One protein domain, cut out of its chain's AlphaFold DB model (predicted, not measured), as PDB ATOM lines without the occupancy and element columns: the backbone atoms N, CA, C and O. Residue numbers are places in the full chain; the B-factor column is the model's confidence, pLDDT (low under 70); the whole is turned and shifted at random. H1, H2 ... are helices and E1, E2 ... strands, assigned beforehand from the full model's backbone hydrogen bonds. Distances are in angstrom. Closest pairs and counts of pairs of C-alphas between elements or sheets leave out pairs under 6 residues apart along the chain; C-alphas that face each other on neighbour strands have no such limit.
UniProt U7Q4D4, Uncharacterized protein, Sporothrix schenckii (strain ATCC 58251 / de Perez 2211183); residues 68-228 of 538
ATOM      1  N   GLU A  68       5.728  21.101 -11.026       84.11
ATOM      2  CA  GLU A  68       6.168  21.048  -9.620       84.11
ATOM      3  C   GLU A  68       7.272  19.995  -9.433       84.11
ATOM      4  O   GLU A  68       8.287  20.243  -8.777       84.11
ATOM      5  N   PHE A  69       7.125  18.812 -10.038       85.56
ATOM      6  CA  PHE A  69       8.147  17.773  -9.949       85.56
ATOM      7  C   PHE A  69       9.468  18.188 -10.617       85.56
ATOM      8  O   PHE A  69      10.546  17.919 -10.071       85.56
ATOM      9  N   ALA A  70       9.410  18.845 -11.780       89.56
ATOM     10  CA  ALA A  70      10.588  19.358 -12.473       89.56
ATOM     11  C   ALA A  70      11.291  20.455 -11.657       89.56
ATOM     12  O   ALA A  70      12.515  20.407 -11.490       89.56
ATOM     13  N   GLU A  71      10.528  21.380 -11.077       87.34
ATOM     14  CA  GLU A  71      11.044  22.440 -10.218       87.34
ATOM     15  C   GLU A  71      11.689  21.873  -8.945       87.34
ATOM     16  O   GLU A  71      12.824  22.221  -8.607       87.34
ATOM     17  N   LEU A  72      11.028  20.931  -8.263       88.16
ATOM     18  CA  LEU A  72      11.584  20.257  -7.085       88.16
ATOM     19  C   LEU A  72      12.873  19.501  -7.419       88.16
ATOM     20  O   LEU A  72      13.808  19.486  -6.612       88.16
ATOM     21  N   LYS A  73      12.953  18.884  -8.602       89.50
ATOM     22  CA  LYS A  73      14.164  18.205  -9.074       89.50
ATOM     23  C   LYS A  73      15.309  19.193  -9.306       89.50
ATOM     24  O   LYS A  73      16.429  18.908  -8.880       89.50
ATOM     25  N   GLN A  74      15.034  20.341  -9.926       90.85
ATOM     26  CA  GLN A  74      16.025  21.397 -10.143       90.85
ATOM     27  C   GLN A  74      16.508  21.995  -8.814       90.85
ATOM     28  O   GLN A  74      17.711  22.008  -8.550       90.85
ATOM     29  N   ARG A  75      15.585  22.377  -7.923       90.69
ATOM     30  CA  ARG A  75      15.909  22.875  -6.574       90.69
ATOM     31  C   ARG A  75      16.744  21.869  -5.785       90.69
ATOM     32  O   ARG A  75      17.706  22.244  -5.120       90.69
ATOM     33  N   ARG A  76      16.429  20.573  -5.889       90.98
ATOM     34  CA  ARG A  76      17.214  19.507  -5.250       90.98
ATOM     35  C   ARG A  76      18.642  19.425  -5.798       90.98
ATOM     36  O   ARG A  76      19.559  19.195  -5.013       90.98
ATOM     37  N   ALA A  77      18.837  19.598  -7.106       92.08
ATOM     38  CA  ALA A  77      20.167  19.603  -7.715       92.08
ATOM     39  C   ALA A  77      21.000  20.816  -7.263       92.08
ATOM     40  O   ALA A  77      22.160  20.658  -6.882       92.08
ATOM     41  N   GLU A  78      20.401  22.007  -7.228       92.96
ATOM     42  CA  GLU A  78      21.054  23.232  -6.746       92.96
ATOM     43  C   GLU A  78      21.416  23.149  -5.261       92.96
ATOM     44  O   GLU A  78      22.546  23.453  -4.872       92.96
ATOM     45  N   MET A  79      20.488  22.667  -4.436       93.40
ATOM     46  CA  MET A  79      20.714  22.444  -3.012       93.40
ATOM     47  C   MET A  79      21.844  21.436  -2.777       93.40
ATOM     48  O   MET A  79      22.706  21.683  -1.941       93.40
ATOM     49  N   ALA A  80      21.908  20.343  -3.548       92.46
ATOM     50  CA  ALA A  80      23.002  19.375  -3.455       92.46
ATOM     51  C   ALA A  80      24.364  19.989  -3.842       92.46
ATOM     52  O   ALA A  80      25.375  19.733  -3.180       92.46
ATOM     53  N   ALA A  81      24.401  20.833  -4.878       95.00
ATOM     54  CA  ALA A  81      25.612  21.545  -5.282       95.00
ATOM     55  C   ALA A  81      26.090  22.532  -4.201       95.00
ATOM     56  O   ALA A  81      27.285  22.597  -3.907       95.00
ATOM     57  N   MET A  82      25.171  23.268  -3.567       95.52
ATOM     58  CA  MET A  82      25.505  24.161  -2.453       95.52
ATOM     59  C   MET A  82      25.933  23.388  -1.205       95.52
ATOM     60  O   MET A  82      26.958  23.731  -0.622       95.52
ATOM     61  N   ALA A  83      25.229  22.312  -0.846       95.07
ATOM     62  CA  ALA A  83      25.597  21.437   0.265       95.07
ATOM     63  C   ALA A  83      27.023  20.888   0.098       95.07
ATOM     64  O   ALA A  83      27.806  20.901   1.042       95.07
ATOM     65  N   SER A  84      27.402  20.506  -1.127       96.76
ATOM     66  CA  SER A  84      28.763  20.049  -1.442       96.76
ATOM     67  C   SER A  84      29.814  21.140  -1.199       96.76
ATOM     68  O   SER A  84      30.899  20.864  -0.696       96.76
ATOM     69  N   ARG A  85      29.495  22.401  -1.517       97.60
ATOM     70  CA  ARG A  85      30.381  23.549  -1.264       97.60
ATOM     71  C   ARG A  85      30.469  23.903   0.221       97.60
ATOM     72  O   ARG A  85      31.552  24.238   0.688       97.60
ATOM     73  N   VAL A  86      29.356  23.825   0.952       97.17
ATOM     74  CA  VAL A  86      29.331  24.003   2.412       97.17
ATOM     75  C   VAL A  86      30.198  22.937   3.080       97.17
ATOM     76  O   VAL A  86      31.072  23.287   3.869       97.17
ATOM     77  N   MET A  87      30.030  21.665   2.698       96.44
ATOM     78  CA  MET A  87      30.868  20.568   3.188       96.44
ATOM     79  C   MET A  87      32.342  20.791   2.868       96.44
ATOM     80  O   MET A  87      33.164  20.638   3.754       96.44
ATOM     81  N   ALA A  88      32.693  21.242   1.661       97.20
ATOM     82  CA  ALA A  88      34.088  21.523   1.323       97.20
ATOM     83  C   ALA A  88      34.723  22.606   2.222       97.20
ATOM     84  O   ALA A  88      35.870  22.463   2.638       97.20
ATOM     85  N   LEU A  89      33.988  23.676   2.555       97.58
ATOM     86  CA  LEU A  89      34.455  24.703   3.498       97.58
ATOM     87  C   LEU A  89      34.575  24.144   4.923       97.58
ATOM     88  O   LEU A  89      35.544  24.426   5.631       97.58
ATOM     89  N   TYR A  90      33.602  23.335   5.337       96.06
ATOM     90  CA  TYR A  90      33.606  22.667   6.632       96.06
ATOM     91  C   TYR A  90      34.772  21.664   6.752       96.06
ATOM     92  O   TYR A  90      35.515  21.676   7.730       96.06
ATOM     93  N   ASP A  91      35.047  20.860   5.739       93.86
ATOM     94  CA  ASP A  91      36.174  19.925   5.758       93.86
ATOM     95  C   ASP A  91      37.524  20.663   5.693       93.86
ATOM     96  O   ASP A  91      38.506  20.223   6.286       93.86
ATOM     97  N   ALA A  92      37.565  21.845   5.067       95.39
ATOM     98  CA  ALA A  92      38.730  22.735   5.058       95.39
ATOM     99  C   ALA A  92      38.975  23.480   6.391       95.39
ATOM    100  O   ALA A  92      39.910  24.275   6.487       95.39
ATOM    101  N   GLY A  93      38.152  23.253   7.420       93.80
ATOM    102  CA  GLY A  93      38.336  23.854   8.745       93.80
ATOM    103  C   GLY A  93      37.712  25.242   8.929       93.80
ATOM    104  O   GLY A  93      37.969  25.887   9.942       93.80
ATOM    105  N   VAL A  94      36.871  25.715   7.999       96.03
ATOM    106  CA  VAL A  94      36.135  26.980   8.179       96.03
ATOM    107  C   VAL A  94      35.077  26.803   9.280       96.03
ATOM    108  O   VAL A  94      34.212  25.933   9.142       96.03
ATOM    109  N   PRO A  95      35.114  27.564  10.389       95.78
ATOM    110  CA  PRO A  95      34.118  27.443  11.454       95.78
ATOM    111  C   PRO A  95      32.713  27.807  10.953       95.78
ATOM    112  O   PRO A  95      32.559  28.756  10.182       95.78
ATOM    113  N   LEU A  96      31.693  27.078  11.413       96.14
ATOM    114  CA  LEU A  96      30.295  27.492  11.254       96.14
ATOM    115  C   LEU A  96      30.052  28.738  12.115       96.14
ATOM    116  O   LEU A  96      29.459  29.721  11.676       96.14
ATOM    117  N   PHE A  97      30.565  28.720  13.345       97.17
ATOM    118  CA  PHE A  97      30.323  29.766  14.330       97.17
ATOM    119  C   PHE A  97      31.630  30.420  14.765       97.17
ATOM    120  O   PHE A  97      32.595  29.756  15.119       97.17
ATOM    121  N   THR A  98      31.677  31.750  14.794       96.51
ATOM    122  CA  THR A  98      32.829  32.474  15.351       96.51
ATOM    123  C   THR A  98      32.382  33.410  16.457       96.51
ATOM    124  O   THR A  98      31.301  33.997  16.394       96.51
ATOM    125  N   ARG A  99      33.254  33.633  17.450       97.48
ATOM    126  CA  ARG A  99      33.011  34.622  18.516       97.48
ATOM    127  C   ARG A  99      32.719  36.013  17.944       97.48
ATOM    128  O   ARG A  99      31.886  36.735  18.478       97.48
ATOM    129  N   GLY A 100      33.405  36.384  16.859       96.38
ATOM    130  CA  GLY A 100      33.189  37.650  16.157       96.38
ATOM    131  C   GLY A 100      31.793  37.747  15.545       96.38
ATOM    132  O   GLY A 100      31.098  38.727  15.797       96.38
ATOM    133  N   ALA A 101      31.363  36.718  14.807       96.63
ATOM    134  CA  ALA A 101      30.046  36.691  14.175       96.63
ATOM    135  C   ALA A 101      28.906  36.677  15.205       96.63
ATOM    136  O   ALA A 101      27.964  37.454  15.066       96.63
ATOM    137  N   LEU A 102      29.029  35.876  16.274       97.59
ATOM    138  CA  LEU A 102      28.067  35.854  17.383       97.59
ATOM    139  C   LEU A 102      27.956  37.228  18.050       97.59
ATOM    140  O   LEU A 102      26.863  37.774  18.155       97.59
ATOM    141  N   ARG A 103      29.087  37.836  18.431       96.94
ATOM    142  CA  ARG A 103      29.098  39.169  19.055       96.94
ATOM    143  C   ARG A 103      28.486  40.228  18.145       96.94
ATOM    144  O   ARG A 103      27.690  41.036  18.606       96.94
ATOM    145  N   GLN A 104      28.858  40.237  16.868       95.34
ATOM    146  CA  GLN A 104      28.343  41.224  15.924       95.34
ATOM    147  C   GLN A 104      26.835  41.062  15.708       95.34
ATOM    148  O   GLN A 104      26.133  42.061  15.571       95.34
ATOM    149  N   LEU A 105      26.325  39.830  15.654       95.15
ATOM    150  CA  LEU A 105      24.893  39.591  15.509       95.15
ATOM    151  C   LEU A 105      24.123  39.957  16.784       95.15
ATOM    152  O   LEU A 105      23.119  40.654  16.683       95.15
ATOM    153  N   GLY A 106      24.635  39.580  17.961       93.97
ATOM    154  CA  GLY A 106      24.063  39.961  19.256       93.97
ATOM    155  C   GLY A 106      23.930  41.477  19.406       93.97
ATOM    156  O   GLY A 106      22.829  41.978  19.606       93.97
ATOM    157  N   LEU A 107      25.008  42.229  19.151       93.12
ATOM    158  CA  LEU A 107      24.986  43.699  19.209       93.12
ATOM    159  C   LEU A 107      23.958  44.325  18.252       93.12
ATOM    160  O   LEU A 107      23.315  45.316  18.590       93.12
ATOM    161  N   GLN A 108      23.787  43.761  17.053       92.94
ATOM    162  CA  GLN A 108      22.779  44.245  16.103       92.94
ATOM    163  C   GLN A 108      21.346  43.971  16.590       92.94
ATOM    164  O   GLN A 108      20.457  44.793  16.359       92.94
ATOM    165  N   LEU A 109      21.112  42.842  17.266       90.01
ATOM    166  CA  LEU A 109      19.802  42.477  17.808       90.01
ATOM    167  C   LEU A 109      19.465  43.192  19.119       90.01
ATOM    168  O   LEU A 109      18.292  43.482  19.340       90.01
ATOM    169  N   ASP A 110      20.448  43.560  19.942       86.75
ATOM    170  CA  ASP A 110      20.223  44.322  21.180       86.75
ATOM    171  C   ASP A 110      19.551  45.670  20.914       86.75
ATOM    172  O   ASP A 110      18.671  46.108  21.658       86.75
ATOM    173  N   HIS A 111      19.879  46.295  19.781       77.20
ATOM    174  CA  HIS A 111      19.226  47.525  19.325       77.20
ATOM    175  C   HIS A 111      17.735  47.311  18.978       77.20
ATOM    176  O   HIS A 111      16.994  48.275  18.785       77.20
ATOM    177  N   SER A 112      17.288  46.052  18.931       73.02
ATOM    178  CA  SER A 112      15.942  45.590  18.578       73.02
ATOM    179  C   SER A 112      15.253  44.814  19.715       73.02
ATOM    180  O   SER A 112      14.153  44.295  19.522       73.02
ATOM    181  N   ALA A 113      15.847  44.736  20.914       64.08
ATOM    182  CA  ALA A 113      15.402  43.844  21.996       64.08
ATOM    183  C   ALA A 113      13.958  44.092  22.500       64.08
ATOM    184  O   ALA A 113      13.354  43.219  23.120       64.08
ATOM    185  N   GLY A 114      13.370  45.260  22.209       64.93
ATOM    186  CA  GLY A 114      11.986  45.618  22.560       64.93
ATOM    187  C   GLY A 114      10.959  45.485  21.426       64.93
ATOM    188  O   GLY A 114       9.816  45.928  21.577       64.93
ATOM    189  N   VAL A 115      11.344  44.952  20.266       62.56
ATOM    190  CA  VAL A 115      10.504  44.937  19.062       62.56
ATOM    191  C   VAL A 115       9.558  43.738  19.071       62.56
ATOM    192  O   VAL A 115       9.932  42.642  18.669       62.56
ATOM    193  N   ARG A 116       8.316  43.980  19.518       64.95
ATOM    194  CA  ARG A 116       7.204  43.008  19.499       64.95
ATOM    195  C   ARG A 116       6.215  43.188  18.342       64.95
ATOM    196  O   ARG A 116       5.414  42.296  18.089       64.95
ATOM    197  N   SER A 117       6.252  44.336  17.664       71.61
ATOM    198  CA  SER A 117       5.427  44.651  16.491       71.61
ATOM    199  C   SER A 117       6.297  44.819  15.247       71.61
ATOM    200  O   SER A 117       7.508  45.017  15.354       71.61
ATOM    201  N   GLY A 118       5.673  44.773  14.068       76.16
ATOM    202  CA  GLY A 118       6.383  44.939  12.797       76.16
ATOM    203  C   GLY A 118       6.986  46.327  12.576       76.16
ATOM    204  O   GLY A 118       7.896  46.465  11.764       76.16
ATOM    205  N   ASP A 119       6.553  47.340  13.335       74.55
ATOM    206  CA  ASP A 119       6.916  48.750  13.110       74.55
ATOM    207  C   ASP A 119       8.397  49.055  13.344       74.55
ATOM    208  O   ASP A 119       8.895  50.108  12.951       74.55
ATOM    209  N   ARG A 120       9.110  48.157  14.028       77.72
ATOM    210  CA  ARG A 120      10.522  48.334  14.379       77.72
ATOM    211  C   ARG A 120      11.385  47.167  13.918       77.72
ATOM    212  O   ARG A 120      12.420  46.900  14.523       77.72
ATOM    213  N   ASN A 121      10.964  46.464  12.866       88.18
ATOM    214  CA  ASN A 121      11.791  45.415  12.291       88.18
ATOM    215  C   ASN A 121      13.165  45.965  11.886       88.18
ATOM    216  O   ASN A 121      13.271  47.005  11.236       88.18
ATOM    217  N   ALA A 122      14.217  45.266  12.294       87.10
ATOM    218  CA  ALA A 122      15.592  45.670  12.085       87.10
ATOM    219  C   ALA A 122      16.218  44.884  10.939       87.10
ATOM    220  O   ALA A 122      16.001  43.681  10.794       87.10
ATOM    221  N   THR A 123      17.046  45.557  10.145       91.83
ATOM    222  CA  THR A 123      17.907  44.900   9.164       91.83
ATOM    223  C   THR A 123      19.282  44.681   9.777       91.83
ATOM    224  O   THR A 123      20.001  45.633  10.072       91.83
ATOM    225  N   VAL A 124      19.657  43.417   9.926       92.64
ATOM    226  CA  VAL A 124      20.972  42.982  10.394       92.64
ATOM    227  C   VAL A 124      21.808  42.474   9.224       92.64
ATOM    228  O   VAL A 124      21.290  42.023   8.204       92.64
ATOM    229  N   THR A 125      23.124  42.547   9.355       94.90
ATOM    230  CA  THR A 125      24.084  41.988   8.402       94.90
ATOM    231  C   THR A 125      24.801  40.806   9.037       94.90
ATOM    232  O   THR A 125      25.411  40.942  10.103       94.90
ATOM    233  N   VAL A 126      24.765  39.664   8.351       95.23
ATOM    234  CA  VAL A 126      25.424  38.415   8.748       95.23
ATOM    235  C   VAL A 126      26.445  38.023   7.685       95.23
ATOM    236  O   VAL A 126      26.206  38.208   6.494       95.23
ATOM    237  N   CYS A 127      27.597  37.508   8.108       94.84
ATOM    238  CA  CYS A 127      28.602  36.960   7.201       94.84
ATOM    239  C   CYS A 127      28.401  35.446   7.071       94.84
ATOM    240  O   CYS A 127      28.312  34.758   8.089       94.84
ATOM    241  N   GLY A 128      28.322  34.942   5.842       95.38
ATOM    242  CA  GLY A 128      28.322  33.511   5.568       95.38
ATOM    243  C   GLY A 128      29.706  32.889   5.691       95.38
ATOM    244  O   GLY A 128      30.725  33.580   5.736       95.38
ATOM    245  N   MET A 129      29.746  31.558   5.697       94.74
ATOM    246  CA  MET A 129      30.997  30.792   5.685       94.74
ATOM    247  C   MET A 129      31.827  31.020   4.416       94.74
ATOM    248  O   MET A 129      33.028  30.778   4.406       94.74
ATOM    249  N   ASP A 130      31.192  31.483   3.341       94.97
ATOM    250  CA  ASP A 130      31.833  31.881   2.089       94.97
ATOM    251  C   ASP A 130      32.375  33.325   2.121       94.97
ATOM    252  O   ASP A 130      32.806  33.847   1.093       94.97
ATOM    253  N   GLY A 131      32.321  33.991   3.279       93.15
ATOM    254  CA  GLY A 131      32.771  35.369   3.475       93.15
ATOM    255  C   GLY A 131      31.805  36.429   2.938       93.15
ATOM    256  O   GLY A 131      32.069  37.627   3.074       93.15
ATOM    257  N   ARG A 132      30.675  36.036   2.332       94.75
ATOM    258  CA  ARG A 132      29.710  36.994   1.787       94.75
ATOM    259  C   ARG A 132      28.827  37.562   2.885       94.75
ATOM    260  O   ARG A 132      28.318  36.848   3.745       94.75
ATOM    261  N   ARG A 133      28.595  38.872   2.824       95.38
ATOM    262  CA  ARG A 133      27.672  39.573   3.720       95.38
ATOM    263  C   ARG A 133      26.256  39.516   3.158       95.38
ATOM    264  O   ARG A 133      26.022  39.962   2.039       95.38
ATOM    265  N   VAL A 134      25.319  39.031   3.960       95.66
ATOM    266  CA  VAL A 134      23.893  38.955   3.637       95.66
ATOM    267  C   VAL A 134      23.117  39.823   4.619       95.66
ATOM    268  O   VAL A 134      23.387  39.819   5.821       95.66
ATOM    269  N   ARG A 135      22.159  40.595   4.103       95.40
ATOM    270  CA  ARG A 135      21.232  41.378   4.922       95.40
ATOM    271  C   ARG A 135      20.008  40.531   5.241       95.40
ATOM    272  O   ARG A 135      19.390  39.994   4.329       95.40
ATOM    273  N   LEU A 136      19.661  40.438   6.517       93.83
ATOM    274  CA  LEU A 136      18.461  39.772   7.010       93.83
ATOM    275  C   LEU A 136      17.600  40.812   7.722       93.83
ATOM    276  O   LEU A 136      18.123  41.611   8.492       93.83
ATOM    277  N   THR A 137      16.293  40.797   7.491       92.28
ATOM    278  CA  THR A 137      15.356  41.685   8.190       92.28
ATOM    279  C   THR A 137      14.534  40.864   9.170       92.28
ATOM    280  O   THR A 137      14.020  39.805   8.799       92.28
ATOM    281  N   THR A 138      14.423  41.326  10.419       92.44
ATOM    282  CA  THR A 138      13.536  40.707  11.412       92.44
ATOM    283  C   THR A 138      12.087  40.769  10.925       92.44
ATOM    284  O   THR A 138      11.723  41.597  10.096       92.44
ATOM    285  N   GLN A 139      11.255  39.874  11.435       92.00
ATOM    286  CA  GLN A 139       9.862  39.685  11.033       92.00
ATOM    287  C   GLN A 139       8.957  39.641  12.271       92.00
ATOM    288  O   GLN A 139       8.020  38.844  12.333       92.00
ATOM    289  N   SER A 140       9.245  40.465  13.282       91.67
ATOM    290  CA  SER A 140       8.370  40.656  14.439       91.67
ATOM    291  C   SER A 140       6.998  41.147  13.976       91.67
ATOM    292  O   SER A 140       6.884  41.898  13.008       91.67
ATOM    293  N   GLY A 141       5.941  40.696  14.642       90.69
ATOM    294  CA  GLY A 141       4.551  40.957  14.278       90.69
ATOM    295  C   GLY A 141       4.026  40.153  13.084       90.69
ATOM    296  O   GLY A 141       2.819  40.172  12.856       90.69
ATOM    297  N   ALA A 142       4.873  39.433  12.336       92.95
ATOM    298  CA  ALA A 142       4.401  38.570  11.257       92.95
ATOM    299  C   ALA A 142       3.526  37.434  11.810       92.95
ATOM    300  O   ALA A 142       3.802  36.877  12.876       92.95
ATOM    301  N   VAL A 143       2.472  37.093  11.067       93.81
ATOM    302  CA  VAL A 143       1.434  36.145  11.486       93.81
ATOM    303  C   VAL A 143       1.406  34.960  10.532       93.81
ATOM    304  O   VAL A 143       1.272  35.136   9.324       93.81
ATOM    305  N   SER A 144       1.461  33.751  11.083       93.24
ATOM    306  CA  SER A 144       1.354  32.491  10.346       93.24
ATOM    307  C   SER A 144       0.112  31.717  10.782       93.24
ATOM    308  O   SER A 144      -0.255  31.715  11.957       93.24
ATOM    309  N   ALA A 145      -0.557  31.052   9.840       93.11
ATOM    310  CA  ALA A 145      -1.636  30.125  10.171       93.11
ATOM    311  C   ALA A 145      -1.072  28.840  10.799       93.11
ATOM    312  O   ALA A 145       0.013  28.390  10.427       93.11
ATOM    313  N   THR A 146      -1.822  28.229  11.719       90.17
ATOM    314  CA  THR A 146      -1.503  26.889  12.229       90.17
ATOM    315  C   THR A 146      -2.252  25.819  11.442       90.17
ATOM    316  O   THR A 146      -3.333  26.068  10.912       90.17
ATOM    317  N   ALA A 147      -1.697  24.607  11.389       88.68
ATOM    318  CA  ALA A 147      -2.414  23.445  10.855       88.68
ATOM    319  C   ALA A 147      -3.441  22.870  11.852       88.68
ATOM    320  O   ALA A 147      -4.258  22.034  11.478       88.68
ATOM    321  N   VAL A 148      -3.380  23.292  13.121       87.74
ATOM    322  CA  VAL A 148      -4.190  22.740  14.216       87.74
ATOM    323  C   VAL A 148      -5.599  23.326  14.216       87.74
ATOM    324  O   VAL A 148      -6.566  22.582  14.353       87.74
ATOM    325  N   HIS A 149      -5.731  24.649  14.078       87.97
ATOM    326  CA  HIS A 149      -7.032  25.315  14.085       87.97
ATOM    327  C   HIS A 149      -6.986  26.645  13.311       87.97
ATOM    328  O   HIS A 149      -6.062  27.429  13.535       87.97
ATOM    329  N   PRO A 150      -7.979  26.967  12.457       89.12
ATOM    330  CA  PRO A 150      -7.974  28.197  11.647       89.12
ATOM    331  C   PRO A 150      -8.008  29.491  12.480       89.12
ATOM    332  O   PRO A 150      -7.484  30.520  12.050       89.12
ATOM    333  N   ASP A 151      -8.591  29.419  13.679       90.12
ATOM    334  CA  ASP A 151      -8.658  30.537  14.629       90.12
ATOM    335  C   ASP A 151      -7.448  30.597  15.578       90.12
ATOM    336  O   ASP A 151      -7.410  31.459  16.449       90.12
ATOM    337  N   ILE A 152      -6.467  29.696  15.446       92.05
ATOM    338  CA  ILE A 152      -5.197  29.789  16.177       92.05
ATOM    339  C   ILE A 152      -4.087  30.128  15.188       92.05
ATOM    340  O   ILE A 152      -3.883  29.449  14.178       92.05
ATOM    341  N   VAL A 153      -3.353  31.186  15.502       94.43
ATOM    342  CA  VAL A 153      -2.258  31.714  14.689       94.43
ATOM    343  C   VAL A 153      -0.971  31.747  15.488       94.43
ATOM    344  O   VAL A 153      -1.005  31.869  16.707       94.43
ATOM    345  N   LEU A 154       0.160  31.684  14.797       93.94
ATOM    346  CA  LEU A 154       1.473  31.952  15.373       93.94
ATOM    347  C   LEU A 154       1.869  33.385  15.044       93.94
ATOM    348  O   LEU A 154       1.835  33.787  13.881       93.94
ATOM    349  N   VAL A 155       2.241  34.149  16.063       92.96
ATOM    350  CA  VAL A 155       2.744  35.515  15.916       92.96
ATOM    351  C   VAL A 155       4.216  35.532  16.286       92.96
ATOM    352  O   VAL A 155       4.585  35.075  17.363       92.96
ATOM    353  N   ASN A 156       5.057  36.081  15.414       92.87
ATOM    354  CA  ASN A 156       6.464  36.326  15.716       92.87
ATOM    355  C   ASN A 156       6.578  37.475  16.724       92.87
ATOM    356  O   ASN A 156       6.150  38.590  16.430       92.87
ATOM    357  N   VAL A 157       7.162  37.233  17.896       88.44
ATOM    358  CA  VAL A 157       7.186  38.219  18.988       88.44
ATOM    359  C   VAL A 157       8.571  38.793  19.226       88.44
ATOM    360  O   VAL A 157       8.731  40.004  19.134       88.44
ATOM    361  N   LYS A 158       9.573  37.969  19.540       87.25
ATOM    362  CA  LYS A 158      10.938  38.442  19.830       87.25
ATOM    363  C   LYS A 158      11.902  37.848  18.805       87.25
ATOM    364  O   LYS A 158      11.918  36.623  18.693       87.25
ATOM    365  N   PRO A 159      12.695  38.652  18.073       91.19
ATOM    366  CA  PRO A 159      13.724  38.110  17.196       91.19
ATOM    367  C   PRO A 159      14.809  37.416  18.026       91.19
ATOM    368  O   PRO A 159      15.162  37.880  19.111       91.19
ATOM    369  N   GLN A 160      15.337  36.313  17.511       90.81
ATOM    370  CA  GLN A 160      16.410  35.543  18.139       90.81
ATOM    371  C   GLN A 160      17.342  34.962  17.075       90.81
ATOM    372  O   GLN A 160      16.985  34.888  15.892       90.81
ATOM    373  N   ILE A 161      18.532  34.537  17.492       94.58
ATOM    374  CA  ILE A 161      19.471  33.876  16.592       94.58
ATOM    375  C   ILE A 161      18.995  32.441  16.371       94.58
ATOM    376  O   ILE A 161      18.642  31.722  17.300       94.58
ATOM    377  N   ASP A 162      18.961  32.036  15.108       93.84
ATOM    378  CA  ASP A 162      18.744  30.654  14.708       93.84
ATOM    379  C   ASP A 162      20.071  30.046  14.260       93.84
ATOM    380  O   ASP A 162      20.753  30.579  13.375       93.84
ATOM    381  N   TYR A 163      20.432  28.944  14.905       95.53
ATOM    382  CA  TYR A 163      21.717  28.278  14.770       95.53
ATOM    383  C   TYR A 163      21.576  27.060  13.861       95.53
ATOM    384  O   TYR A 163      21.028  26.022  14.239       95.53
ATOM    385  N   TRP A 164      22.095  27.187  12.646       93.77
ATOM    386  CA  TRP A 164      22.084  26.130  11.649       93.77
ATOM    387  C   TRP A 164      23.370  25.316  11.748       93.77
ATOM    388  O   TRP A 164      24.448  25.776  11.371       93.77
ATOM    389  N   ASN A 165      23.234  24.101  12.274       93.30
ATOM    390  CA  ASN A 165      24.286  23.089  12.263       93.30
ATOM    391  C   ASN A 165      24.586  22.581  10.848       93.30
ATOM    392  O   ASN A 165      23.885  22.904   9.883       93.30
ATOM    393  N   ILE A 166      25.644  21.774  10.730       93.64
ATOM    394  CA  ILE A 166      26.074  21.243   9.433       93.64
ATOM    395  C   ILE A 166      24.954  20.436   8.760       93.64
ATOM    396  O   ILE A 166      24.692  20.636   7.580       93.64
ATOM    397  N   GLU A 167      24.208  19.632   9.517       89.49
ATOM    398  CA  GLU A 167      23.115  18.793   9.025       89.49
ATOM    399  C   GLU A 167      21.951  19.620   8.467       89.49
ATOM    400  O   GLU A 167      21.393  19.249   7.437       89.49
ATOM    401  N   LYS A 168      21.609  20.756   9.088       89.51
ATOM    402  CA  LYS A 168      20.611  21.707   8.566       89.51
ATOM    403  C   LYS A 168      21.100  22.419   7.309       89.51
ATOM    404  O   LYS A 168      20.330  22.628   6.374       89.51
ATOM    405  N   LEU A 169      22.376  22.805   7.265       92.12
ATOM    406  CA  LEU A 169      22.953  23.489   6.103       92.12
ATOM    407  C   LEU A 169      23.080  22.570   4.882       92.12
ATOM    408  O   LEU A 169      22.996  23.042   3.749       92.12
ATOM    409  N   THR A 170      23.271  21.269   5.103       92.07
ATOM    410  CA  THR A 170      23.482  20.275   4.040       92.07
ATOM    411  C   THR A 170      22.322  19.292   3.892       92.07
ATOM    412  O   THR A 170      22.422  18.319   3.139       92.07
ATOM    413  N   GLY A 171      21.230  19.511   4.623       86.97
ATOM    414  CA  GLY A 171      20.083  18.619   4.674       86.97
ATOM    415  C   GLY A 171      19.366  18.519   3.332       86.97
ATOM    416  O   GLY A 171      19.306  19.469   2.552       86.97
ATOM    417  N   ASN A 172      18.808  17.340   3.046       84.60
ATOM    418  CA  ASN A 172      18.170  17.043   1.760       84.60
ATOM    419  C   ASN A 172      16.706  16.588   1.866       84.60
ATOM    420  O   ASN A 172      16.130  16.123   0.879       84.60
ATOM    421  N   ALA A 173      16.106  16.711   3.054       84.06
ATOM    422  CA  ALA A 173      14.709  16.350   3.267       84.06
ATOM    423  C   ALA A 173      13.769  17.270   2.471       84.06
ATOM    424  O   ALA A 173      14.129  18.391   2.111       84.06
ATOM    425  N   LEU A 174      12.525  16.834   2.255       81.85
ATOM    426  CA  LEU A 174      11.521  17.626   1.531       81.85
ATOM    427  C   LEU A 174      11.319  19.023   2.142       81.85
ATOM    428  O   LEU A 174      11.123  19.993   1.414       81.85
ATOM    429  N   TRP A 175      11.424  19.122   3.471       83.44
ATOM    430  CA  TRP A 175      11.409  20.391   4.193       83.44
ATOM    431  C   TRP A 175      12.502  21.357   3.700       83.44
ATOM    432  O   TRP A 175      12.197  22.515   3.417       83.44
ATOM    433  N   HIS A 176      13.732  20.861   3.520       83.66
ATOM    434  CA  HIS A 176      14.872  21.648   3.045       83.66
ATOM    435  C   HIS A 176      14.636  22.117   1.608       83.66
ATOM    436  O   HIS A 176      14.790  23.297   1.319       83.66
ATOM    437  N   ILE A 177      14.171  21.223   0.727       85.56
ATOM    438  CA  ILE A 177      13.929  21.535  -0.694       85.56
ATOM    439  C   ILE A 177      12.880  22.645  -0.847       85.56
ATOM    440  O   ILE A 177      13.060  23.578  -1.628       85.56
ATOM    441  N   ARG A 178      11.778  22.561  -0.091       84.98
ATOM    442  CA  ARG A 178      10.681  23.538  -0.170       84.98
ATOM    443  C   ARG A 178      11.066  24.923   0.352       84.98
ATOM    444  O   ARG A 178      10.445  25.899  -0.054       84.98
ATOM    445  N   ARG A 179      12.069  25.007   1.228       81.85
ATOM    446  CA  ARG A 179      12.521  26.244   1.891       81.85
ATOM    447  C   ARG A 179      13.941  26.653   1.500       81.85
ATOM    448  O   ARG A 179      14.549  27.490   2.167       81.85
ATOM    449  N   PHE A 180      14.488  26.044   0.453       87.86
ATOM    450  CA  PHE A 180      15.840  26.319   0.005       87.86
ATOM    451  C   PHE A 180      15.921  27.733  -0.577       87.86
ATOM    452  O   PHE A 180      15.269  28.043  -1.571       87.86
ATOM    453  N   ASP A 181      16.750  28.571   0.042       90.52
ATOM    454  CA  ASP A 181      17.137  29.882  -0.471       90.52
ATOM    455  C   ASP A 181      18.650  29.857  -0.763       90.52
ATOM    456  O   ASP A 181      19.455  29.814   0.181       90.52
ATOM    457  N   PRO A 182      19.070  29.894  -2.043       91.41
ATOM    458  CA  PRO A 182      20.482  29.834  -2.410       91.41
ATOM    459  C   PRO A 182      21.286  31.028  -1.876       91.41
ATOM    460  O   PRO A 182      22.497  30.903  -1.682       91.41
ATOM    461  N   THR A 183      20.645  32.165  -1.585       91.11
ATOM    462  CA  THR A 183      21.313  33.346  -1.013       91.11
ATOM    463  C   THR A 183      21.671  33.168   0.465       91.11
ATOM    464  O   THR A 183      22.552  33.859   0.973       91.11
ATOM    465  N   ARG A 184      21.038  32.201   1.148       93.44
ATOM    466  CA  ARG A 184      21.242  31.888   2.574       93.44
ATOM    467  C   ARG A 184      21.922  30.535   2.798       93.44
ATOM    468  O   ARG A 184      22.094  30.121   3.946       93.44
ATOM    469  N   ALA A 185      22.325  29.842   1.731       94.04
ATOM    470  CA  ALA A 185      22.880  28.487   1.797       94.04
ATOM    471  C   ALA A 185      24.169  28.382   2.639       94.04
ATOM    472  O   ALA A 185      24.425  27.344   3.235       94.04
ATOM    473  N   PHE A 186      24.945  29.466   2.737       96.61
ATOM    474  CA  PHE A 186      26.195  29.533   3.507       96.61
ATOM    475  C   PHE A 186      26.036  30.224   4.873       96.61
ATOM    476  O   PHE A 186      27.040  30.598   5.476       96.61
ATOM    477  N   LEU A 187      24.801  30.450   5.347       96.91
ATOM    478  CA  LEU A 187      24.511  31.164   6.599       96.91
ATOM    479  C   LEU A 187      24.191  30.199   7.758       96.91
ATOM    480  O   LEU A 187      23.023  29.815   7.901       96.91
ATOM    481  N   PRO A 188      25.179  29.851   8.608       96.61
ATOM    482  CA  PRO A 188      24.960  29.120   9.861       96.61
ATOM    483  C   PRO A 188      24.233  29.961  10.918       96.61
ATOM    484  O   PRO A 188      23.561  29.423  11.789       96.61
ATOM    485  N   LEU A 189      24.360  31.289  10.851       97.20
ATOM    486  CA  LEU A 189      23.640  32.224  11.712       97.20
ATOM    487  C   LEU A 189      22.487  32.847  10.932       97.20
ATOM    488  O   LEU A 189      22.694  33.476   9.891       97.20
ATOM    489  N   ARG A 190      21.269  32.688  11.439       94.53
ATOM    490  CA  ARG A 190      20.054  33.266  10.860       94.53
ATOM    491  C   ARG A 190      19.242  33.981  11.932       94.53
ATOM    492  O   ARG A 190      19.602  33.975  13.105       94.53
ATOM    493  N   ILE A 191      18.154  34.617  11.511       93.17
ATOM    494  CA  ILE A 191      17.177  35.223  12.413       93.17
ATOM    495  C   ILE A 191      15.905  34.381  12.387       93.17
ATOM    496  O   ILE A 191      15.303  34.200  11.327       93.17
ATOM    497  N   SER A 192      15.492  33.908  13.559       91.19
ATOM    498  CA  SER A 192      14.151  33.380  13.810       91.19
ATOM    499  C   SER A 192      13.442  34.255  14.843       91.19
ATOM    500  O   SER A 192      13.910  35.349  15.171       91.19
ATOM    501  N   HIS A 193      12.284  33.811  15.325       90.99
ATOM    502  CA  HIS A 193      11.532  34.523  16.348       90.99
ATOM    503  C   HIS A 193      11.005  33.536  17.383       90.99
ATOM    504  O   HIS A 193      10.567  32.444  17.022       90.99
ATOM    505  N   ILE A 194      10.973  33.958  18.647       88.03
ATOM    506  CA  ILE A 194      10.059  33.370  19.627       88.03
ATOM    507  C   ILE A 194       8.643  33.646  19.129       88.03
ATOM    508  O   ILE A 194       8.308  34.794  18.809       88.03
ATOM    509  N   GLN A 195       7.830  32.598  19.053       89.97
ATOM    510  CA  GLN A 195       6.452  32.684  18.594       89.97
ATOM    511  C   GLN A 195       5.483  32.548  19.765       89.97
ATOM    512  O   GLN A 195       5.716  31.775  20.689       89.97
ATOM    513  N   GLU A 196       4.377  33.281  19.698       90.66
ATOM    514  CA  GLU A 196       3.226  33.084  20.577       90.66
ATOM    515  C   GLU A 196       2.051  32.569  19.747       90.66
ATOM    516  O   GLU A 196       1.721  33.131  18.697       90.66
ATOM    517  N   ALA A 197       1.387  31.527  20.238       92.09
ATOM    518  CA  ALA A 197       0.088  31.131  19.732       92.09
ATOM    519  C   ALA A 197      -0.957  32.144  20.212       92.09
ATOM    520  O   ALA A 197      -1.019  32.462  21.400       92.09
ATOM    521  N   ARG A 198      -1.785  32.656  19.302       91.86
ATOM    522  CA  ARG A 198      -2.831  33.647  19.590       91.86
ATOM    523  C   ARG A 198      -4.141  33.276  18.922       91.86
ATOM    524  O   ARG A 198      -4.145  32.579  17.906       91.86
ATOM    525  N   TYR A 199      -5.245  33.770  19.471       90.69
ATOM    526  CA  TYR A 199      -6.551  33.605  18.844       90.69
ATOM    527  C   TYR A 199      -6.768  34.656  17.764       90.69
ATOM    528  O   TYR A 199      -6.406  35.822  17.937       90.69
ATOM    529  N   ARG A 200      -7.389  34.234  16.667       91.14
ATOM    530  CA  ARG A 200      -7.919  35.081  15.605       91.14
ATOM    531  C   ARG A 200      -9.442  34.984  15.630       91.14
ATOM    532  O   ARG A 200      -9.994  33.893  15.511       91.14
ATOM    533  N   ASP A 201     -10.115  36.117  15.783       87.23
ATOM    534  CA  ASP A 201     -11.577  36.169  15.788       87.23
ATOM    535  C   ASP A 201     -12.180  36.055  14.369       87.23
ATOM    536  O   ASP A 201     -11.477  35.956  13.361       87.23
ATOM    537  N   ALA A 202     -13.515  36.069  14.279       85.57
ATOM    538  CA  ALA A 202     -14.236  36.009  13.002       85.57
ATOM    539  C   ALA A 202     -13.941  37.187  12.058       85.57
ATOM    540  O   ALA A 202     -14.079  37.038  10.847       85.57
ATOM    541  N   ASN A 203     -13.534  38.334  12.604       89.33
ATOM    542  CA  ASN A 203     -13.209  39.541  11.849       89.33
ATOM    543  C   ASN A 203     -11.732  39.568  11.413       89.33
ATOM    544  O   ASN A 203     -11.315  40.493  10.722       89.33
ATOM    545  N   GLY A 204     -10.936  38.568  11.810       88.72
ATOM    546  CA  GLY A 204      -9.501  38.509  11.555       88.72
ATOM    547  C   GLY A 204      -8.645  39.239  12.596       88.72
ATOM    548  O   GLY A 204      -7.423  39.268  12.443       88.72
ATOM    549  N   THR A 205      -9.242  39.791  13.656       91.10
ATOM    550  CA  THR A 205      -8.517  40.453  14.748       91.10
ATOM    551  C   THR A 205      -7.762  39.420  15.565       91.10
ATOM    552  O   THR A 205      -8.319  38.394  15.959       91.10
ATOM    553  N   ILE A 206      -6.495  39.699  15.854       90.23
ATOM    554  CA  ILE A 206      -5.635  38.816  16.641       90.23
ATOM    555  C   ILE A 206      -5.575  39.333  18.075       90.23
ATOM    556  O   ILE A 206      -5.420  40.535  18.296       90.23
ATOM    557  N   SER A 207      -5.678  38.431  19.051       88.29
ATOM    558  CA  SER A 207      -5.567  38.787  20.466       88.29
ATOM    559  C   SER A 207      -4.226  39.474  20.782       88.29
ATOM    560  O   SER A 207      -3.185  39.200  20.180       88.29
ATOM    561  N   SER A 208      -4.229  40.395  21.749       83.63
ATOM    562  CA  SER A 208      -3.014  41.101  22.185       83.63
ATOM    563  C   SER A 208      -2.060  40.213  22.991       83.63
ATOM    564  O   SER A 208      -0.863  40.492  23.044       83.63
ATOM    565  N   SER A 209      -2.586  39.147  23.594       82.02
ATOM    566  CA  SER A 209      -1.864  38.132  24.362       82.02
ATOM    567  C   SER A 209      -2.069  36.738  23.767       82.02
ATOM    568  O   SER A 209      -2.993  36.512  22.979       82.02
ATOM    569  N   GLY A 210      -1.197  35.808  24.149       83.86
ATOM    570  CA  GLY A 210      -1.180  34.438  23.654       83.86
ATOM    571  C   GLY A 210      -0.659  33.431  24.672       83.86
ATOM    572  O   GLY A 210      -0.457  33.760  25.839       83.86
ATOM    573  N   SER A 211      -0.432  32.211  24.200       82.52
ATOM    574  CA  SER A 211       0.284  31.144  24.903       82.52
ATOM    575  C   SER A 211       1.611  30.849  24.188       82.52
ATOM    576  O   SER A 211       1.762  31.152  23.002       82.52
ATOM    577  N   SER A 212       2.570  30.243  24.893       76.56
ATOM    578  CA  SER A 212       3.807  29.739  24.291       76.56
ATOM    579  C   SER A 212       3.572  28.566  23.332       76.56
ATOM    580  O   SER A 212       4.420  28.318  22.479       76.56
ATOM    581  N   THR A 213       2.431  27.863  23.403       81.90
ATOM    582  CA  THR A 213       2.157  26.711  22.528       81.90
ATOM    583  C   THR A 213       0.760  26.728  21.901       81.90
ATOM    584  O   THR A 213      -0.241  27.118  22.500       81.90
ATOM    585  N   VAL A 214       0.672  26.224  20.666       86.38
ATOM    586  CA  VAL A 214      -0.610  26.002  19.969       86.38
ATOM    587  C   VAL A 214      -1.464  24.971  20.710       86.38
ATOM    588  O   VAL A 214      -2.685  25.098  20.756       86.38
ATOM    589  N   ALA A 215      -0.824  23.964  21.312       84.16
ATOM    590  CA  ALA A 215      -1.486  22.881  22.030       84.16
ATOM    591  C   ALA A 215      -2.282  23.375  23.248       84.16
ATOM    592  O   ALA A 215      -3.380  22.876  23.502       84.16
ATOM    593  N   GLU A 216      -1.769  24.368  23.978       81.54
ATOM    594  CA  GLU A 216      -2.489  24.998  25.089       81.54
ATOM    595  C   GLU A 216      -3.764  25.694  24.612       81.54
ATOM    596  O   GLU A 216      -4.842  25.443  25.155       81.54
ATOM    597  N   LEU A 217      -3.671  26.499  23.551       84.81
ATOM    598  CA  LEU A 217      -4.841  27.185  23.002       84.81
ATOM    599  C   LEU A 217      -5.855  26.213  22.389       84.81
ATOM    600  O   LEU A 217      -7.064  26.390  22.555       84.81
ATOM    601  N   ALA A 218      -5.381  25.172  21.704       86.16
ATOM    602  CA  ALA A 218      -6.234  24.141  21.123       86.16
ATOM    603  C   ALA A 218      -6.984  23.359  22.210       86.16
ATOM    604  O   ALA A 218      -8.178  23.096  22.070       86.16
ATOM    605  N   SER A 219      -6.309  23.051  23.321       82.81
ATOM    606  CA  SER A 219      -6.930  22.407  24.483       82.81
ATOM    607  C   SER A 219      -8.001  23.305  25.108       82.81
ATOM    608  O   SER A 219      -9.093  22.829  25.407       82.81
ATOM    609  N   GLY A 220      -7.735  24.612  25.222       78.79
ATOM    610  CA  GLY A 220      -8.718  25.599  25.675       78.79
ATOM    611  C   GLY A 220      -9.985  25.634  24.811       78.79
ATOM    612  O   GLY A 220     -11.094  25.604  25.344       78.79
ATOM    613  N   LEU A 221      -9.837  25.611  23.479       79.23
ATOM    614  CA  LEU A 221     -10.981  25.540  22.555       79.23
ATOM    615  C   LEU A 221     -11.763  24.239  22.694       79.23
ATOM    616  O   LEU A 221     -12.992  24.258  22.703       79.23
ATOM    617  N   ALA A 222     -11.064  23.107  22.807       81.35
ATOM    618  CA  ALA A 222     -11.708  21.815  22.995       81.35
ATOM    619  C   ALA A 222     -12.557  21.802  24.278       81.35
ATOM    620  O   ALA A 222     -13.692  21.326  24.257       81.35
ATOM    621  N   SER A 223     -12.055  22.388  25.370       79.11
ATOM    622  CA  SER A 223     -12.810  22.531  26.618       79.11
ATOM    623  C   SER A 223     -14.045  23.432  26.479       79.11
ATOM    624  O   SER A 223     -15.094  23.077  27.011       79.11
ATOM    625  N   MET A 224     -13.962  24.546  25.738       72.28
ATOM    626  CA  MET A 224     -15.115  25.433  25.490       72.28
ATOM    627  C   MET A 224     -16.211  24.764  24.651       72.28
ATOM    628  O   MET A 224     -17.401  24.915  24.937       72.28
ATOM    629  N   SER A 225     -15.816  23.995  23.634       72.70
ATOM    630  CA  SER A 225     -16.757  23.237  22.801       72.70
ATOM    631  C   SER A 225     -17.512  22.183  23.618       72.70
ATOM    632  O   SER A 225     -18.696  21.955  23.390       72.70
ATOM    633  N   LEU A 226     -16.857  21.570  24.613       74.02
ATOM    634  CA  LEU A 226     -17.491  20.613  25.526       74.02
ATOM    635  C   LEU A 226     -18.433  21.280  26.541       74.02
ATOM    636  O   LEU A 226     -19.404  20.654  26.960       74.02
ATOM    637  N   SER A 227     -18.199  22.542  26.918       68.66
ATOM    638  CA  SER A 227     -19.080  23.295  27.824       68.66
ATOM    639  C   SER A 227     -20.318  23.898  27.137       68.66
ATOM    640  O   SER A 227     -20.963  24.781  27.701       68.66
ATOM    641  N   ASN A 228     -20.670  23.429  25.933       60.51
ATOM    642  CA  ASN A 228     -21.867  23.812  25.170       60.51
ATOM    643  C   ASN A 228     -22.008  25.328  24.916       60.51
ATOM    644  O   ASN A 228     -23.108  25.859  24.772       60.51
TER     645      ASN A 228
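Overview. This is residues 68 to 228 of the 538 residues of an uncharacterized protein of Sporothrix schenckii (strain ATCC 58251 / de Perez 2211183) (UniProt U7Q4D4). A long, strongly twisted ribbon of two strands, E4 and E5, runs along much of the longest axis, with short E3 beside E4 near one end and the E1 and E2 hairpin close to the other end, beside the first residues of E5. H2 and H5 pack on opposite faces of this sheet towards its two ends, and the end of H5, with residues 222 to 228, sticks out; the long helix H1 lies off to the side, away from the strands, meeting short H3 and H4. The printed part has 161 residues with five named helices and five named strands, in the order H1 H2 E1 E2 E3 E4 H3 H4 E5 H5; the sheets, E3 - E4 - E5 and E1 - E2, are antiparallel. The class is mixed, helices and strands. The whole is loose, with a radius of gyration of the C-alphas of 19.0 A, and only just flat, spanning 63 by 43 by 22 A.

Arrangement. In the larger sheet, E4, residues 152 to 163, is the inner strand between the edge strands E3, residues 143 to 145, and E5, residues 189 to 199. E4 and E5 are antiparallel at 160 degrees, with N 153 and O 198 at 2.9 A and N 190 and O 162 at 2.9 A, within hydrogen-bond range. E4 bends by 84 degrees at residue 160, and the sheet is strongly twisted. E3 and E4 form a hairpin, with N 144 and O 154 at 2.8 A. H5, residues 214 to 226, is on this sheet at a height of 9.7 A, over E5 and along it at 10 degrees on the local plane; their closest C-alphas, of Ala 197 and Val 214, are 5.2 A apart. H2, residues 99 to 110, is on the opposite face, over E4 at a height of 8.6 A and along it at 10 degrees on the local plane; the closest C-alphas, of Leu 109 and Pro 159, are 7.5 A apart. E1, residues 123 to 127, comes within 6.1 A of H2, between the C-alphas of Val 124 and Gln 108. E1 and E2, residues 133 to 137, form a hairpin, with N 124 and O 136 at 2.8 A; the closest C-alphas of E2 and E5, of Leu 136 and Ile 191, are 7.2 A apart. H1, residues 68 to 91, is apart from the five strands. With residues 72 to 79 alone it touches H4, residues 174 to 178, the closest C-alphas being those of Arg 76 and Ile 177, 6.0 A. With residues 83 to 87 alone it only just touches H3, residues 166 to 169, with 3 pairs of C-alphas within 8 A, the closest those of Ala 83 and Leu 169, 6.7 A. Every O i to N i+4 pair is within hydrogen-bond range in H1, H2, H4 and H5; H3 is too short for such a pair.

Along the chain. E5 is 31.1 A long from first to last C-alpha, beginning at C-alpha 189, (23.640, 32.224, 11.712); E4 is 27.0 A and E3 6.9 A. E1 is 13.5 A and E2 13.3 A. H1 is 33.7 A, from C-alpha 68 at (6.168, 21.048, -9.620); H2 is 16.3 A, H3 5.1 A and H4 6.2 A. H5 is 18.6 A and ends at C-alpha 226, (-17.491, 20.613, 25.526).

Size, cuts and confidence. The two C-alphas farthest apart, of Ala 92 and Asn 228, are 63.9 A apart. The printed part has no cut. The links H2 to E1, residues 111 to 122, and E5 to H5, residues 200 to 213, are long. The mean pLDDT of the printed part is 89.0; residues 113 to 116 and 227 to 228 are under 70.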